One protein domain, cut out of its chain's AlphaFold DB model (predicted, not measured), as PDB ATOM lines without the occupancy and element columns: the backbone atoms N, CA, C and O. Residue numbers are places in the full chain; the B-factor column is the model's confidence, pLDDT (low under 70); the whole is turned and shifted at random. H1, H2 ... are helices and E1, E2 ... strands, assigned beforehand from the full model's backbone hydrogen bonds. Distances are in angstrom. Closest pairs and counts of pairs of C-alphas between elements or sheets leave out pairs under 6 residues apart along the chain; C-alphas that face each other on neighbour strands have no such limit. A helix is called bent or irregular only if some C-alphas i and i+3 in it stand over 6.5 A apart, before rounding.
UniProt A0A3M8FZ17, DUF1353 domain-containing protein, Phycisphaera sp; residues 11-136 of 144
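This is residues 11 to 136 of the 144 residues of the protein "DUF1353 domain-containing protein" of Phycisphaera sp (UniProt A0A3M8FZ17). Three helices, H1, H2 and H3, stand side by side and run alternately opposite ways, H2 between the other two, with the short H4 across the end where H1 and H3 finish and H2 begins. From there the printed part goes on into H5, an arm whose residues 115 to 121 and 123 to 125 stick out, with the short H6 beyond it; the strand E1 sits in a loop between H1 and H2. The printed part has 126 residues, with six named helices and one named strand in the order H1, E1, H2, H3, H4, H5, H6, and is mostly helix. It is only just compact, close to loose, with a radius of gyration of the C-alphas of 16.3 A and spans of 45 by 35 by 26 A.

After residues 11 to 23, with no named element, comes H1, residues 24 to 38. E1, residues 48 to 52, pairs with no named strand and is apart from H1. H2, residues 57 to 74, is the hub, touching three helices. H1 and H2 run opposite ways at a shallow tilt of 16 degrees; their closest C-alphas, of Ala 26 and Met 64, are 4.8 A apart. H3, residues 82 to 92, forms a helical hairpin with H2, at a shallow tilt of 23 degrees; H2 touches it with residues 61 to 69 alone, and the closest C-alphas, of Ala 61 and Val 92, are 5.8 A apart. H1 and H3 are apart. H4, residues 95 to 101, only just touches H2, through residue 57 of H2 alone, with 3 pairs of C-alphas within 8 A; the closest, of Val 57 and Trp 101, are 6.4 A apart, and the lines are about perpendicular at 86 degrees. H4 also only just touches H1, through residues 34 to 38 of H1 alone, with 3 such pairs; the closest C-alphas, of Phe 34 and Trp 101, are 6.1 A apart. H5, residues 110 to 125, is close to H1 but not clearly touching: the closest C-alphas, of Trp 32 and Leu 110, are 7.8 A apart. H6, residues 131 to 135, touches no helix. In H1, H2, H3 and H4 every O i to N i+4 pair is within hydrogen-bond range; in H5 10 of 12 are, and in H6 0 of 1, with 0 of 2 O i to N i+3 pairs.

H1 begins at C-alpha 24 (264.150, 72.758, 242.464) and is 20.8 A long. H2 measures 26.0 A, H3 15.9 A and H5 21.1 A; H5 is only just irregular, C-alphas 113 and 116 being 6.8 A apart. H6 ends at C-alpha 135 (276.098, 57.730, 233.474).

The two C-alphas farthest apart, of Val 11 and Asp 127, are 47.5 A apart. The printed part has no cut, and no link is long. The mean pLDDT of the printed part is 70.9; residues 16 to 21, 42 to 53 and 106 to 136 are under 70.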
ATOM      1  N   VAL A  11     250.795  81.923 247.019       74.56
ATOM      2  CA  VAL A  11     249.720  81.608 247.975       74.56
ATOM      3  C   VAL A  11     249.743  80.154 248.460       74.56
ATOM      4  O   VAL A  11     249.185  79.866 249.511       74.56
ATOM      5  N   PHE A  12     250.395  79.247 247.727       72.19
ATOM      6  CA  PHE A  12     250.522  77.838 248.095       72.19
ATOM      7  C   PHE A  12     251.842  77.506 248.800       72.19
ATOM      8  O   PHE A  12     251.989  76.385 249.269       72.19
ATOM      9  N   TRP A  13     252.773  78.457 248.949       71.31
ATOM     10  CA  TRP A  13     254.084  78.199 249.573       71.31
ATOM     11  C   TRP A  13     254.001  77.852 251.065       71.31
ATOM     12  O   TRP A  13     254.943  77.304 251.628       71.31
ATOM     13  N   SER A  14     252.883  78.174 251.718       73.44
ATOM     14  CA  SER A  14     252.616  77.803 253.109       73.44
ATOM     15  C   SER A  14     252.037  76.393 253.270       73.44
ATOM     16  O   SER A  14     251.802  75.971 254.400       73.44
ATOM     17  N   ILE A  15     251.751  75.677 252.174       72.94
ATOM     18  CA  ILE A  15     251.235  74.305 252.216       72.94
ATOM     19  C   ILE A  15     252.432  73.337 252.224       72.94
ATOM     20  O   ILE A  15     253.260  73.402 251.313       72.94
ATOM     21  N   PRO A  16     252.543  72.430 253.215       65.62
ATOM     22  CA  PRO A  16     253.569  71.387 253.215       65.62
ATOM     23  C   PRO A  16     253.546  70.588 251.904       65.62
ATOM     24  O   PRO A  16     252.477  70.199 251.431       65.62
ATOM     25  N   GLY A  17     254.713  70.385 251.292       66.25
ATOM     26  CA  GLY A  17     254.810  69.772 249.963       66.25
ATOM     27  C   GLY A  17     254.508  70.722 248.792       66.25
ATOM     28  O   GLY A  17     254.265  70.276 247.679       66.25
ATOM     29  N   TYR A  18     254.510  72.039 249.003       65.12
ATOM     30  CA  TYR A  18     254.490  73.025 247.920       65.12
ATOM     31  C   TYR A  18     255.553  74.094 248.189       65.12
ATOM     32  O   TYR A  18     255.259  75.193 248.645       65.12
ATOM     33  N   SER A  19     256.817  73.766 247.909       67.69
ATOM     34  CA  SER A  19     257.945  74.702 247.991       67.69
ATOM     35  C   SER A  19     258.656  74.777 246.640       67.69
ATOM     36  O   SER A  19     258.998  73.726 246.095       67.69
ATOM     37  N   PRO A  20     258.956  75.980 246.115       61.28
ATOM     38  CA  PRO A  20     259.758  76.119 244.898       61.28
ATOM     39  C   PRO A  20     261.125  75.443 245.022       61.28
ATOM     40  O   PRO A  20     261.631  74.890 244.056       61.28
ATOM     41  N   TRP A  21     261.710  75.485 246.224       65.94
ATOM     42  CA  TRP A  21     263.019  74.896 246.503       65.94
ATOM     43  C   TRP A  21     262.939  73.410 246.827       65.94
ATOM     44  O   TRP A  21     263.880  72.680 246.543       65.94
ATOM     45  N   GLY A  22     261.802  72.948 247.358       73.25
ATOM     46  CA  GLY A  22     261.573  71.525 247.614       73.25
ATOM     47  C   GLY A  22     261.599  70.678 246.340       73.25
ATOM     48  O   GLY A  22     261.892  69.493 246.419       73.25
ATOM     49  N   TYR A  23     261.339  71.296 245.181       77.56
ATOM     50  CA  TYR A  23     261.272  70.656 243.860       77.56
ATOM     51  C   TYR A  23     262.223  71.289 242.846       77.56
ATOM     52  O   TYR A  23     262.018  71.158 241.640       77.56
ATOM     53  N   ALA A  24     263.250  71.998 243.324       76.06
ATOM     54  CA  ALA A  24     264.150  72.758 242.464       76.06
ATOM     55  C   ALA A  24     264.729  71.939 241.291       76.06
ATOM     56  O   ALA A  24     264.656  72.445 240.174       76.06
ATOM     57  N   PRO A  25     265.203  70.685 241.468       80.44
ATOM     58  CA  PRO A  25     265.722  69.890 240.350       80.44
ATOM     59  C   PRO A  25     264.701  69.674 239.224       80.44
ATOM     60  O   PRO A  25     265.032  69.820 238.050       80.44
ATOM     61  N   ALA A  26     263.442  69.389 239.572       84.31
ATOM     62  CA  ALA A  26     262.379  69.167 238.592       84.31
ATOM     63  C   ALA A  26     262.042  70.451 237.820       84.31
ATOM     64  O   ALA A  26     261.815  70.410 236.614       84.31
ATOM     65  N   TYR A  27     262.041  71.592 238.516       78.75
ATOM     66  CA  TYR A  27     261.793  72.899 237.913       78.75
ATOM     67  C   TYR A  27     262.922  73.359 236.990       78.75
ATOM     68  O   TYR A  27     262.640  73.904 235.932       78.75
ATOM     69  N   ILE A  28     264.178  73.098 237.353       79.31
ATOM     70  CA  ILE A  28     265.337  73.440 236.518       79.31
ATOM     71  C   ILE A  28     265.269  72.706 235.176       79.31
ATOM     72  O   ILE A  28     265.400  73.334 234.129       79.31
ATOM     73  N   ILE A  29     265.027  71.391 235.199       82.44
ATOM     74  CA  ILE A  29     264.934  70.590 233.968       82.44
ATOM     75  C   ILE A  29     263.744  71.040 233.118       82.44
ATOM     76  O   ILE A  29     263.884  71.208 231.910       82.44
ATOM     77  N   HIS A  30     262.590  71.271 233.746       84.19
ATOM     78  CA  HIS A  30     261.403  71.780 233.065       84.19
ATOM     79  C   HIS A  30     261.690  73.092 232.312       84.19
ATOM     80  O   HIS A  30     261.396  73.193 231.122       84.19
ATOM     81  N   ASP A  31     262.309  74.067 232.978       81.94
ATOM     82  CA  ASP A  31     262.567  75.392 232.403       81.94
ATOM     83  C   ASP A  31     263.650  75.359 231.329       81.94
ATOM     84  O   ASP A  31     263.549  76.058 230.323       81.94
ATOM     85  N   TRP A  32     264.655  74.496 231.493       81.81
ATOM     86  CA  TRP A  32     265.656  74.272 230.459       81.81
ATOM     87  C   TRP A  32     265.024  73.750 229.159       81.81
ATOM     88  O   TRP A  32     265.326  74.278 228.092       81.81
ATOM     89  N   ILE A  33     264.093  72.785 229.227       84.50
ATOM     90  CA  ILE A  33     263.414  72.254 228.026       84.50
ATOM     91  C   ILE A  33     262.574  73.343 227.338       84.50
ATOM     92  O   ILE A  33     262.580  73.441 226.109       84.50
ATOM     93  N   PHE A  34     261.889  74.195 228.109       86.00
ATOM     94  CA  PHE A  34     261.159  75.350 227.570       86.00
ATOM     95  C   PHE A  34     262.099  76.344 226.886       86.00
ATOM     96  O   PHE A  34     261.832  76.745 225.755       86.00
ATOM     97  N   SER A  35     263.222  76.681 227.524       82.12
ATOM     98  CA  SER A  35     264.229  77.585 226.964       82.12
ATOM     99  C   SER A  35     264.808  77.040 225.655       82.12
ATOM    100  O   SER A  35     264.902  77.769 224.667       82.12
ATOM    101  N   VAL A  36     265.115  75.739 225.595       82.69
ATOM    102  CA  VAL A  36     265.586  75.078 224.368       82.69
ATOM    103  C   VAL A  36     264.580  75.250 223.230       82.69
ATOM    104  O   VAL A  36     264.973  75.626 222.125       82.69
ATOM    105  N   HIS A  37     263.289  75.041 223.500       85.62
ATOM    106  CA  HIS A  37     262.240  75.215 222.500       85.62
ATOM    107  C   HIS A  37     262.038  76.679 222.087       85.62
ATOM    108  O   HIS A  37     262.137  77.004 220.904       85.62
ATOM    109  N   GLN A  38     261.778  77.570 223.047       85.31
ATOM    110  CA  GLN A  38     261.470  78.981 222.795       85.31
ATOM    111  C   GLN A  38     262.636  79.703 222.106       85.31
ATOM    112  O   GLN A  38     262.424  80.527 221.217       85.31
ATOM    113  N   CYS A  39     263.874  79.367 222.476       83.06
ATOM    114  CA  CYS A  39     265.088  79.940 221.897       83.06
ATOM    115  C   CYS A  39     265.647  79.138 220.715       83.06
ATOM    116  O   CYS A  39     266.763  79.424 220.266       83.06
ATOM    117  N   ASN A  40     264.890  78.152 220.214       79.19
ATOM    118  CA  ASN A  40     265.227  77.316 219.063       79.19
ATOM    119  C   ASN A  40     266.674  76.784 219.121       79.19
ATOM    120  O   ASN A  40     267.410  76.815 218.130       79.19
ATOM    121  N   GLN A  41     267.106  76.388 220.322       74.38
ATOM    122  CA  GLN A  41     268.427  75.815 220.550       74.38
ATOM    123  C   GLN A  41     268.434  74.360 220.067       74.38
ATOM    124  O   GLN A  41     267.407  73.683 220.136       74.38
ATOM    125  N   PRO A  42     269.578  73.850 219.588       66.62
ATOM    126  CA  PRO A  42     269.684  72.446 219.229       66.62
ATOM    127  C   PRO A  42     269.550  71.577 220.484       66.62
ATOM    128  O   PRO A  42     270.404  71.610 221.368       66.62
ATOM    129  N   SER A  43     268.492  70.775 220.554       66.06
ATOM    130  CA  SER A  43     268.395  69.666 221.503       66.06
ATOM    131  C   SER A  43     269.132  68.458 220.937       66.06
ATOM    132  O   SER A  43     268.762  67.908 219.897       66.06
ATOM    133  N   LEU A  44     270.213  68.076 221.614       56.94
ATOM    134  CA  LEU A  44     271.011  66.911 221.253       56.94
ATOM    135  C   LEU A  44     270.308  65.643 221.739       56.94
ATOM    136  O   LEU A  44     269.939  65.534 222.909       56.94
ATOM    137  N   ASP A  45     270.146  64.670 220.848       59.78
ATOM    138  CA  ASP A  45     269.848  63.306 221.259       59.78
ATOM    139  C   ASP A  45     271.142  62.639 221.737       59.78
ATOM    140  O   ASP A  45     272.029  62.328 220.944       59.78
ATOM    141  N   TYR A  46     271.254  62.390 223.041       52.97
ATOM    142  CA  TYR A  46     272.406  61.678 223.602       52.97
ATOM    143  C   TYR A  46     272.544  60.244 223.068       52.97
ATOM    144  O   TYR A  46     273.640  59.689 223.098       52.97
ATOM    145  N   THR A  47     271.463  59.638 222.567       55.59
ATOM    146  CA  THR A  47     271.499  58.304 221.949       55.59
ATOM    147  C   THR A  47     271.862  58.339 220.466       55.59
ATOM    148  O   THR A  47     272.377  57.348 219.952       55.59
ATOM    149  N   ASN A  48     271.660  59.475 219.792       55.25
ATOM    150  CA  ASN A  48     272.050  59.709 218.402       55.25
ATOM    151  C   ASN A  48     272.542  61.155 218.217       55.25
ATOM    152  O   ASN A  48     271.770  62.007 217.777       55.25
ATOM    153  N   PRO A  49     273.830  61.441 218.472       58.19
ATOM    154  CA  PRO A  49     274.379  62.803 218.428       58.19
ATOM    155  C   PRO A  49     274.197  63.528 217.084       58.19
ATOM    156  O   PRO A  49     274.210  64.755 217.029       58.19
ATOM    157  N   ASP A  50     274.004  62.769 216.002       60.47
ATOM    158  CA  ASP A  50     273.776  63.280 214.648       60.47
ATOM    159  C   ASP A  50     272.311  63.689 214.384       60.47
ATOM    160  O   ASP A  50     272.011  64.282 213.343       60.47
ATOM    161  N   GLN A  51     271.380  63.373 215.293       59.56
ATOM    162  CA  GLN A  51     269.973  63.752 215.197       59.56
ATOM    163  C   GLN A  51     269.627  64.896 216.154       59.56
ATOM    164  O   GLN A  51     269.777  64.807 217.370       59.56
ATOM    165  N   GLN A  52     269.080  65.972 215.582       62.69
ATOM    166  CA  GLN A  52     268.345  66.971 216.352       62.69
ATOM    167  C   GLN A  52     267.000  66.369 216.757       62.69
ATOM    168  O   GLN A  52     266.153  66.104 215.901       62.69
ATOM    169  N   THR A  53     266.804  66.171 218.055       66.56
ATOM    170  CA  THR A  53     265.497  65.809 218.611       66.56
ATOM    171  C   THR A  53     264.728  67.083 218.877       66.56
ATOM    172  O   THR A  53     265.306  68.047 219.354       66.56
ATOM    173  N   THR A  54     263.434  67.125 218.588       73.00
ATOM    174  CA  THR A  54     262.564  68.227 219.013       73.00
ATOM    175  C   THR A  54     261.740  67.757 220.199       73.00
ATOM    176  O   THR A  54     260.928  66.848 220.036       73.00
ATOM    177  N   TYR A  55     261.933  68.368 221.366       82.06
ATOM    178  CA  TYR A  55     261.046  68.151 222.509       82.06
ATOM    179  C   TYR A  55     259.685  68.795 222.257       82.06
ATOM    180  O   TYR A  55     259.601  69.838 221.600       82.06
ATOM    181  N   ASP A  56     258.630  68.209 222.813       87.31
ATOM    182  CA  ASP A  56     257.338  68.865 222.962       87.31
ATOM    183  C   ASP A  56     257.046  69.245 224.429       87.31
ATOM    184  O   ASP A  56     257.762  68.901 225.373       87.31
ATOM    185  N   VAL A  57     255.958  69.990 224.638       86.31
ATOM    186  CA  VAL A  57     255.512  70.407 225.979       86.31
ATOM    187  C   VAL A  57     255.197  69.221 226.906       86.31
ATOM    188  O   VAL A  57     255.261  69.341 228.131       86.31
ATOM    189  N   PHE A  58     254.833  68.063 226.352       88.38
ATOM    190  CA  PHE A  58     254.551  66.861 227.123       88.38
ATOM    191  C   PHE A  58     255.830  66.132 227.537       88.38
ATOM    192  O   PHE A  58     255.828  65.553 228.624       88.38
ATOM    193  N   ASP A  59     256.907  66.217 226.757       88.06
ATOM    194  CA  ASP A  59     258.239  65.750 227.150       88.06
ATOM    195  C   ASP A  59     258.747  66.530 228.367       88.06
ATOM    196  O   ASP A  59     259.190  65.929 229.348       88.06
ATOM    197  N   ALA A  60     258.579  67.857 228.373       87.69
ATOM    198  CA  ALA A  60     258.906  68.693 229.531       87.69
ATOM    199  C   ALA A  60     258.104  68.290 230.785       87.69
ATOM    200  O   ALA A  60     258.655  68.145 231.881       87.69
ATOM    201  N   ALA A  61     256.798  68.045 230.624       87.38
ATOM    202  CA  ALA A  61     255.927  67.578 231.705       87.38
ATOM    203  C   ALA A  61     256.312  66.180 232.220       87.38
ATOM    204  O   ALA A  61     256.252  65.909 233.427       87.38
ATOM    205  N   GLN A  62     256.700  65.285 231.310       89.38
ATOM    206  CA  GLN A  62     257.146  63.938 231.640       89.38
ATOM    207  C   GLN A  62     258.462  63.980 232.416       89.38
ATOM    208  O   GLN A  62     258.540  63.381 233.487       89.38
ATOM    209  N   ALA A  63     259.451  64.735 231.932       88.12
ATOM    210  CA  ALA A  63     260.739  64.909 232.594       88.12
ATOM    211  C   ALA A  63     260.563  65.440 234.023       88.12
ATOM    212  O   ALA A  63     261.079  64.854 234.973       88.12
ATOM    213  N   MET A  64     259.740  66.479 234.206       87.44
ATOM    214  CA  MET A  64     259.421  67.010 235.532       87.44
ATOM    215  C   MET A  64     258.809  65.943 236.457       87.44
ATOM    216  O   MET A  64     259.173  65.843 237.631       87.44
ATOM    217  N   SER A  65     257.886  65.132 235.934       89.25
ATOM    218  CA  SER A  65     257.217  64.076 236.700       89.25
ATOM    219  C   SER A  65     258.173  62.963 237.119       89.25
ATOM    220  O   SER A  65     258.083  62.489 238.252       89.25
ATOM    221  N   GLU A  66     259.081  62.549 236.234       88.69
ATOM    222  CA  GLU A  66     260.093  61.541 236.555       88.69
ATOM    223  C   GLU A  66     261.077  62.056 237.602       88.69
ATOM    224  O   GLU A  66     261.299  61.377 238.599       88.69
ATOM    225  N   VAL A  67     261.555  63.299 237.485       87.75
ATOM    226  CA  VAL A  67     262.450  63.889 238.494       87.75
ATOM    227  C   VAL A  67     261.784  63.921 239.872       87.75
ATOM    228  O   VAL A  67     262.395  63.531 240.863       87.75
ATOM    229  N   LEU A  68     260.510  64.316 239.961       84.75
ATOM    230  CA  LEU A  68     259.783  64.317 241.236       84.75
ATOM    231  C   LEU A  68     259.581  62.909 241.817       84.75
ATOM    232  O   LEU A  68     259.597  62.745 243.040       84.75
ATOM    233  N   LYS A  69     259.371  61.891 240.972       86.12
ATOM    234  CA  LYS A  69     259.315  60.491 241.423       86.12
ATOM    235  C   LYS A  69     260.670  60.053 241.966       86.12
ATOM    236  O   LYS A  69     260.720  59.566 243.090       86.12
ATOM    237  N   THR A  70     261.747  60.309 241.227       86.62
ATOM    238  CA  THR A  70     263.115  59.980 241.640       86.62
ATOM    239  C   THR A  70     263.486  60.667 242.951       86.62
ATOM    240  O   THR A  70     263.994  60.011 243.852       86.62
ATOM    241  N   MET A  71     263.162  61.953 243.123       84.12
ATOM    242  CA  MET A  71     263.410  62.677 244.378       84.12
ATOM    243  C   MET A  71     262.712  62.025 245.577       84.12
ATOM    244  O   MET A  71     263.298  61.928 246.651       84.12
ATOM    245  N   ARG A  72     261.469  61.555 245.398       84.00
ATOM    246  CA  ARG A  72     260.747  60.816 246.442       84.00
ATOM    247  C   ARG A  72     261.407  59.468 246.742       84.00
ATOM    248  O   ARG A  72     261.447  59.056 247.895       84.00
ATOM    249  N   GLU A  73     261.831  58.747 245.709       85.62
ATOM    250  CA  GLU A  73     262.444  57.422 245.853       85.62
ATOM    251  C   GLU A  73     263.828  57.495 246.510       85.62
ATOM    252  O   GLU A  73     264.174  56.612 247.292       85.62
ATOM    253  N   GLN A  74     264.593  58.554 246.235       81.81
ATOM    254  CA  GLN A  74     265.941  58.756 246.769       81.81
ATOM    255  C   GLN A  74     265.962  59.242 248.221       81.81
ATOM    256  O   GLN A  74     266.846  58.837 248.974       81.81
ATOM    257  N   ASP A  75     265.021  60.100 248.627       76.62
ATOM    258  CA  ASP A  75     264.967  60.622 249.994       76.62
ATOM    259  C   ASP A  75     263.566  60.450 250.608       76.62
ATOM    260  O   ASP A  75     262.638  61.187 250.260       76.62
ATOM    261  N   PRO A  76     263.390  59.533 251.580       73.75
ATOM    262  CA  PRO A  76     262.109  59.342 252.255       73.75
ATOM    263  C   PRO A  76     261.666  60.560 253.085       73.75
ATOM    264  O   PRO A  76     260.500  60.624 253.474       73.75
ATOM    265  N   ASN A  77     262.556  61.523 253.360       72.25
ATOM    266  CA  ASN A  77     262.223  62.780 254.038       72.25
ATOM    267  C   ASN A  77     261.646  63.835 253.081       72.25
ATOM    268  O   ASN A  77     261.093  64.843 253.529       72.25
ATOM    269  N   VAL A  78     261.749  63.622 251.766       71.69
ATOM    270  CA  VAL A  78     261.114  64.483 250.770       71.69
ATOM    271  C   VAL A  78     259.632  64.113 250.678       71.69
ATOM    272  O   VAL A  78     259.221  63.171 249.999       71.69
ATOM    273  N   GLU A  79     258.790  64.896 251.358       73.62
ATOM    274  CA  GLU A  79     257.333  64.716 251.361       73.62
ATOM    275  C   GLU A  79     256.683  65.182 250.045       73.62
ATOM    276  O   GLU A  79     255.945  66.168 249.970       73.62
ATOM    277  N   ILE A  80     256.930  64.451 248.961       77.81
ATOM    278  CA  ILE A  80     256.157  64.563 247.724       77.81
ATOM    279  C   ILE A  80     254.990  63.592 247.850       77.81
ATOM    280  O   ILE A  80     255.189  62.388 247.752       77.81
ATOM    281  N   THR A  81     253.753  64.047 248.039       79.88
ATOM    282  CA  THR A  81     252.590  63.132 248.111       79.88
ATOM    283  C   THR A  81     252.083  62.739 246.718       79.88
ATOM    284  O   THR A  81     252.382  63.400 245.721       79.88
ATOM    285  N   LYS A  82     251.311  61.644 246.599       80.31
ATOM    286  CA  LYS A  82     250.681  61.262 245.312       80.31
ATOM    287  C   LYS A  82     249.793  62.382 244.762       80.31
ATOM    288  O   LYS A  82     249.734  62.566 243.550       80.31
ATOM    289  N   LEU A  83     249.151  63.134 245.658       81.69
ATOM    290  CA  LEU A  83     248.360  64.304 245.299       81.69
ATOM    291  C   LEU A  83     249.241  65.401 244.693       81.69
ATOM    292  O   LEU A  83     248.901  65.903 243.628       81.69
ATOM    293  N   VAL A  84     250.384  65.717 245.312       81.00
ATOM    294  CA  VAL A  84     251.328  66.718 244.790       81.00
ATOM    295  C   VAL A  84     251.792  66.346 243.380       81.00
ATOM    296  O   VAL A  84     251.611  67.154 242.471       81.00
ATOM    297  N   LEU A  85     252.268  65.109 243.167       82.12
ATOM    298  CA  LEU A  85     252.662  64.627 241.830       82.12
ATOM    299  C   LEU A  85     251.550  64.824 240.800       82.12
ATOM    300  O   LEU A  85     251.778  65.414 239.751       82.12
ATOM    301  N   PHE A  86     250.339  64.358 241.121       83.38
ATOM    302  CA  PHE A  86     249.191  64.473 240.227       83.38
ATOM    303  C   PHE A  86     248.858  65.933 239.903       83.38
ATOM    304  O   PHE A  86     248.585  66.268 238.754       83.38
ATOM    305  N   THR A  87     248.877  66.816 240.903       82.50
ATOM    306  CA  THR A  87     248.554  68.232 240.689       82.50
ATOM    307  C   THR A  87     249.604  68.954 239.856       82.50
ATOM    308  O   THR A  87     249.223  69.766 239.016       82.50
ATOM    309  N   ILE A  88     250.891  68.648 240.057       82.38
ATOM    310  CA  ILE A  88     251.984  69.246 239.289       82.38
ATOM    311  C   ILE A  88     251.918  68.767 237.837       82.38
ATOM    312  O   ILE A  88     251.811  69.613 236.954       82.38
ATOM    313  N   ASP A  89     251.862  67.450 237.591       85.69
ATOM    314  CA  ASP A  89     251.722  66.879 236.238       85.69
ATOM    315  C   ASP A  89     250.498  67.461 235.511       85.69
ATOM    316  O   ASP A  89     250.572  67.895 234.359       85.69
ATOM    317  N   ARG A  90     249.362  67.568 236.209       86.00
ATOM    318  CA  ARG A  90     248.152  68.134 235.614       86.00
ATOM    319  C   ARG A  90     248.307  69.615 235.276       86.00
ATOM    320  O   ARG A  90     247.753  70.039 234.261       86.00
ATOM    321  N   ALA A  91     249.007  70.388 236.108       84.19
ATOM    322  CA  ALA A  91     249.215  71.821 235.914       84.19
ATOM    323  C   ALA A  91     250.066  72.113 234.670       84.19
ATOM    324  O   ALA A  91     249.656  72.924 233.833       84.19
ATOM    325  N   VAL A  92     251.179  71.394 234.499       83.62
ATOM    326  CA  VAL A  92     252.092  71.570 233.353       83.62
ATOM    327  C   VAL A  92     251.515  71.052 232.030       83.62
ATOM    328  O   VAL A  92     251.979  71.414 230.958       83.62
ATOM    329  N   ARG A  93     250.429  70.270 232.074       85.50
ATOM    330  CA  ARG A  93     249.677  69.822 230.884       85.50
ATOM    331  C   ARG A  93     248.476  70.708 230.534       85.50
ATOM    332  O   ARG A  93     247.660  70.335 229.689       85.50
ATOM    333  N   THR A  94     248.290  71.844 231.209       87.12
ATOM    334  CA  THR A  94     247.164  72.750 230.922       87.12
ATOM    335  C   THR A  94     247.374  73.551 229.639       87.12
ATOM    336  O   THR A  94     248.496  73.781 229.201       87.12
ATOM    337  N   SER A  95     246.285  74.075 229.066       86.44
ATOM    338  CA  SER A  95     246.349  74.982 227.912       86.44
ATOM    339  C   SER A  95     247.161  76.254 228.179       86.44
ATOM    340  O   SER A  95     247.717  76.825 227.250       86.44
ATOM    341  N   ARG A  96     247.264  76.698 229.440       83.81
ATOM    342  CA  ARG A  96     248.132  77.823 229.819       83.81
ATOM    343  C   ARG A  96     249.611  77.464 229.731       83.81
ATOM    344  O   ARG A  96     250.375  78.273 229.224       83.81
ATOM    345  N   ALA A  97     249.997  76.272 230.179       84.38
ATOM    346  CA  ALA A  97     251.368  75.788 230.036       84.38
ATOM    347  C   ALA A  97     251.735  75.592 228.555       84.38
ATOM    348  O   ALA A  97     252.801  76.008 228.128       84.38
ATOM    349  N   GLN A  98     250.806  75.089 227.734       87.56
ATOM    350  CA  GLN A  98     250.986  75.006 226.276       87.56
ATOM    351  C   GLN A  98     251.072  76.380 225.593       87.56
ATOM    352  O   GLN A  98     251.754  76.538 224.585       87.56
ATOM    353  N   ALA A  99     250.371  77.388 226.116       86.38
ATOM    354  CA  ALA A  99     250.525  78.758 225.639       86.38
ATOM    355  C   ALA A  99     251.900  79.327 226.024       86.38
ATOM    356  O   ALA A  99     252.530  79.962 225.189       86.38
ATOM    357  N   ALA A 100     252.375  79.052 227.246       86.69
ATOM    358  CA  ALA A 100     253.713  79.434 227.702       86.69
ATOM    359  C   ALA A 100     254.826  78.731 226.907       86.69
ATOM    360  O   ALA A 100     255.847  79.344 226.626       86.69
ATOM    361  N   TRP A 101     254.604  77.486 226.475       87.88
ATOM    362  CA  TRP A 101     255.527  76.748 225.607       87.88
ATOM    363  C   TRP A 101     255.846  77.524 224.328       87.88
ATOM    364  O   TRP A 101     257.005  77.700 223.991       87.88
ATOM    365  N   ASN A 102     254.829  78.101 223.683       88.69
ATOM    366  CA  ASN A 102     254.997  78.938 222.488       88.69
ATOM    367  C   ASN A 102     255.306  80.414 222.819       88.69
ATOM    368  O   ASN A 102     254.987  81.303 222.028       88.69
ATOM    369  N   GLY A 103     255.824  80.681 224.019       85.31
ATOM    370  CA  GLY A 103     256.208  82.012 224.475       85.31
ATOM    371  C   GLY A 103     257.394  82.589 223.702       85.31
ATOM    372  O   GLY A 103     257.981  81.946 222.832       85.31
ATOM    373  N   GLU A 104     257.738  83.836 224.016       84.12
ATOM    374  CA  GLU A 104     258.961  84.450 223.500       84.12
ATOM    375  C   GLU A 104     260.188  83.770 224.124       84.12
ATOM    376  O   GLU A 104     260.120  83.283 225.251       84.12
ATOM    377  N   CYS A 105     261.313  83.748 223.404       80.44
ATOM    378  CA  CYS A 105     262.604  83.415 224.004       80.44
ATOM    379  C   CYS A 105     262.941  84.508 225.023       80.44
ATOM    380  O   CYS A 105     263.466  85.563 224.658       80.44
ATOM    381  N   GLU A 106     262.617  84.276 226.292       69.19
ATOM    382  CA  GLU A 106     263.266  85.009 227.365       69.19
ATOM    383  C   GLU A 106     264.693  84.475 227.453       69.19
ATOM    384  O   GLU A 106     264.919  83.274 227.604       69.19
ATOM    385  N   ASP A 107     265.668  85.375 227.308       55.62
ATOM    386  CA  ASP A 107     267.069  85.098 227.611       55.62
ATOM    387  C   ASP A 107     267.158  84.837 229.115       55.62
ATOM    388  O   ASP A 107     267.454  85.714 229.925       55.62
ATOM    389  N   THR A 108     266.767  83.635 229.523       53.53
ATOM    390  CA  THR A 108     266.970  83.183 230.878       53.53
ATOM    391  C   THR A 108     268.474  83.204 231.101       53.53
ATOM    392  O   THR A 108     269.210  82.433 230.481       53.53
ATOM    393  N   ASP A 109     268.910  84.007 232.071       49.78
ATOM    394  CA  ASP A 109     270.225  83.973 232.732       49.78
ATOM    395  C   ASP A 109     270.655  82.547 233.188       49.78
ATOM    396  O   ASP A 109     271.697  82.384 233.810       49.78
ATOM    397  N   LEU A 110     269.898  81.484 232.877       50.81
ATOM    398  CA  LEU A 110     270.284  80.071 232.929       50.81
ATOM    399  C   LEU A 110     271.565  79.769 232.139       50.81
ATOM    400  O   LEU A 110     272.346  78.931 232.587       50.81
ATOM    401  N   LYS A 111     271.848  80.481 231.034       45.22
ATOM    402  CA  LYS A 111     273.177  80.406 230.393       45.22
ATOM    403  C   LYS A 111     274.293  80.760 231.378       45.22
ATOM    404  O   LYS A 111     275.281  80.046 231.475       45.22
ATOM    405  N   ARG A 112     274.074  81.794 232.187       41.56
ATOM    406  CA  ARG A 112     275.030  82.293 233.178       41.56
ATOM    407  C   ARG A 112     275.032  81.505 234.491       41.56
ATOM    408  O   ARG A 112     276.047  81.439 235.170       41.56
ATOM    409  N   LEU A 113     273.881  80.953 234.879       48.44
ATOM    410  CA  LEU A 113     273.690  80.225 236.138       48.44
ATOM    411  C   LEU A 113     273.998  78.728 236.038       48.44
ATOM    412  O   LEU A 113     274.193  78.101 237.075       48.44
ATOM    413  N   PHE A 114     273.991  78.153 234.834       50.06
ATOM    414  CA  PHE A 114     274.125  76.709 234.643       50.06
ATOM    415  C   PHE A 114     275.113  76.336 233.538       50.06
ATOM    416  O   PHE A 114     275.864  75.390 233.731       50.06
ATOM    417  N   LEU A 115     275.143  77.053 232.406       47.97
ATOM    418  CA  LEU A 115     275.999  76.674 231.270       47.97
ATOM    419  C   LEU A 115     277.436  77.197 231.389       47.97
ATOM    420  O   LEU A 115     278.346  76.435 231.108       47.97
ATOM    421  N   ASP A 116     277.662  78.407 231.909       52.91
ATOM    422  CA  ASP A 116     279.027  78.893 232.193       52.91
ATOM    423  C   ASP A 116     279.741  77.999 233.232       52.91
ATOM    424  O   ASP A 116     280.935  77.724 233.118       52.91
ATOM    425  N   ASP A 117     279.000  77.513 234.236       51.41
ATOM    426  CA  ASP A 117     279.517  76.595 235.262       51.41
ATOM    427  C   ASP A 117     279.618  75.152 234.729       51.41
ATOM    428  O   ASP A 117     280.506  74.411 235.141       51.41
ATOM    429  N   TYR A 118     278.757  74.751 233.782       49.66
ATOM    430  CA  TYR A 118     278.828  73.454 233.100       49.66
ATOM    431  C   TYR A 118     280.001  73.381 232.125       49.66
ATOM    432  O   TYR A 118     280.718  72.391 232.148       49.66
ATOM    433  N   ASP A 119     280.249  74.413 231.320       53.34
ATOM    434  CA  ASP A 119     281.391  74.464 230.407       53.34
ATOM    435  C   ASP A 119     282.703  74.498 231.206       53.34
ATOM    436  O   ASP A 119     283.623  73.738 230.909       53.34
ATOM    437  N   ALA A 120     282.757  75.265 232.304       53.19
ATOM    438  CA  ALA A 120     283.887  75.248 233.236       53.19
ATOM    439  C   ALA A 120     284.036  73.907 233.986       53.19
ATOM    440  O   ALA A 120     285.149  73.501 234.321       53.19
ATOM    441  N   PHE A 121     282.934  73.208 234.271       48.44
ATOM    442  CA  PHE A 121     282.938  71.865 234.850       48.44
ATOM    443  C   PHE A 121     283.436  70.825 233.836       48.44
ATOM    444  O   PHE A 121     284.326  70.047 234.163       48.44
ATOM    445  N   ILE A 122     282.929  70.839 232.603       47.91
ATOM    446  CA  ILE A 122     283.367  69.973 231.504       47.91
ATOM    447  C   ILE A 122     284.862  70.182 231.253       47.91
ATOM    448  O   ILE A 122     285.605  69.213 231.322       47.91
ATOM    449  N   GLU A 123     285.328  71.423 231.089       58.84
ATOM    450  CA  GLU A 123     286.744  71.751 230.848       58.84
ATOM    451  C   GLU A 123     287.650  71.326 232.022       58.84
ATOM    452  O   GLU A 123     288.784  70.888 231.838       58.84
ATOM    453  N   LYS A 124     287.143  71.387 233.259       50.50
ATOM    454  CA  LYS A 124     287.872  70.942 234.457       50.50
ATOM    455  C   LYS A 124     287.967  69.417 234.589       50.50
ATOM    456  O   LYS A 124     288.876  68.933 235.265       50.50
ATOM    457  N   TYR A 125     287.032  68.672 234.003       48.72
ATOM    458  CA  TYR A 125     286.920  67.217 234.148       48.72
ATOM    459  C   TYR A 125     287.075  66.448 232.822       48.72
ATOM    460  O   TYR A 125     286.954  65.225 232.831       48.72
ATOM    461  N   GLU A 126     287.419  67.131 231.724       53.16
ATOM    462  CA  GLU A 126     287.648  66.579 230.375       53.16
ATOM    463  C   GLU A 126     288.748  65.499 230.355       53.16
ATOM    464  O   GLU A 126     288.673  64.543 229.587       53.16
ATOM    465  N   ASP A 127     289.723  65.600 231.266       47.88
ATOM    466  CA  ASP A 127     290.857  64.674 231.396       47.88
ATOM    467  C   ASP A 127     290.632  63.515 232.390       47.88
ATOM    468  O   ASP A 127     291.507  62.658 232.548       47.88
ATOM    469  N   GLN A 128     289.500  63.463 233.101       47.03
ATOM    470  CA  GLN A 128     289.205  62.351 234.008       47.03
ATOM    471  C   GLN A 128     288.125  61.443 233.403       47.03
ATOM    472  O   GLN A 128     287.129  61.932 232.883       47.03
ATOM    473  N   GLU A 129     288.277  60.118 233.530       46.41
ATOM    474  CA  GLU A 129     287.289  59.059 233.204       46.41
ATOM    475  C   GLU A 129     285.958  59.175 234.007       46.41
ATOM    476  O   GLU A 129     285.319  58.193 234.366       46.41
ATOM    477  N   VAL A 130     285.508  60.384 234.344       43.00
ATOM    478  CA  VAL A 130     284.374  60.680 235.233       43.00
ATOM    479  C   VAL A 130     283.037  60.653 234.482       43.00
ATOM    480  O   VAL A 130     281.975  60.680 235.108       43.00
ATOM    481  N   LEU A 131     283.050  60.468 233.157       37.91
ATOM    482  CA  LEU A 131     281.831  60.146 232.407       37.91
ATOM    483  C   LEU A 131     281.203  58.810 232.843       37.91
ATOM    484  O   LEU A 131     280.003  58.628 232.651       37.91
ATOM    485  N   GLU A 132     281.939  57.924 233.528       39.62
ATOM    486  CA  GLU A 132     281.336  56.736 234.141       39.62
ATOM    487  C   GLU A 132     280.497  57.054 235.392       39.62
ATOM    488  O   GLU A 132     279.584  56.297 235.707       39.62
ATOM    489  N   PHE A 133     280.711  58.173 236.095       31.78
ATOM    490  CA  PHE A 133     280.003  58.453 237.359       31.78
ATOM    491  C   PHE A 133     278.656  59.169 237.171       31.78
ATOM    492  O   PHE A 133     277.745  58.984 237.972       31.78
ATOM    493  N   VAL A 134     278.496  59.961 236.104       35.66
ATOM    494  CA  VAL A 134     277.211  60.626 235.789       35.66
ATOM    495  C   VAL A 134     276.283  59.702 234.985       35.66
ATOM    496  O   VAL A 134     275.066  59.871 235.019       35.66
ATOM    497  N   ILE A 135     276.842  58.689 234.309       33.56
ATOM    498  CA  ILE A 135     276.098  57.730 233.474       33.56
ATOM    499  C   ILE A 135     275.886  56.374 234.179       33.56
ATOM    500  O   ILE A 135     274.957  55.651 233.820       33.56
ATOM    501  N   SER A 136     276.630  56.041 235.244       31.64
ATOM    502  CA  SER A 136     276.293  54.890 236.098       31.64
ATOM    503  C   SER A 136     275.192  55.239 237.103       31.64
ATOM    504  O   SER A 136     275.400  55.445 238.298       31.64
TER     505      SER A 136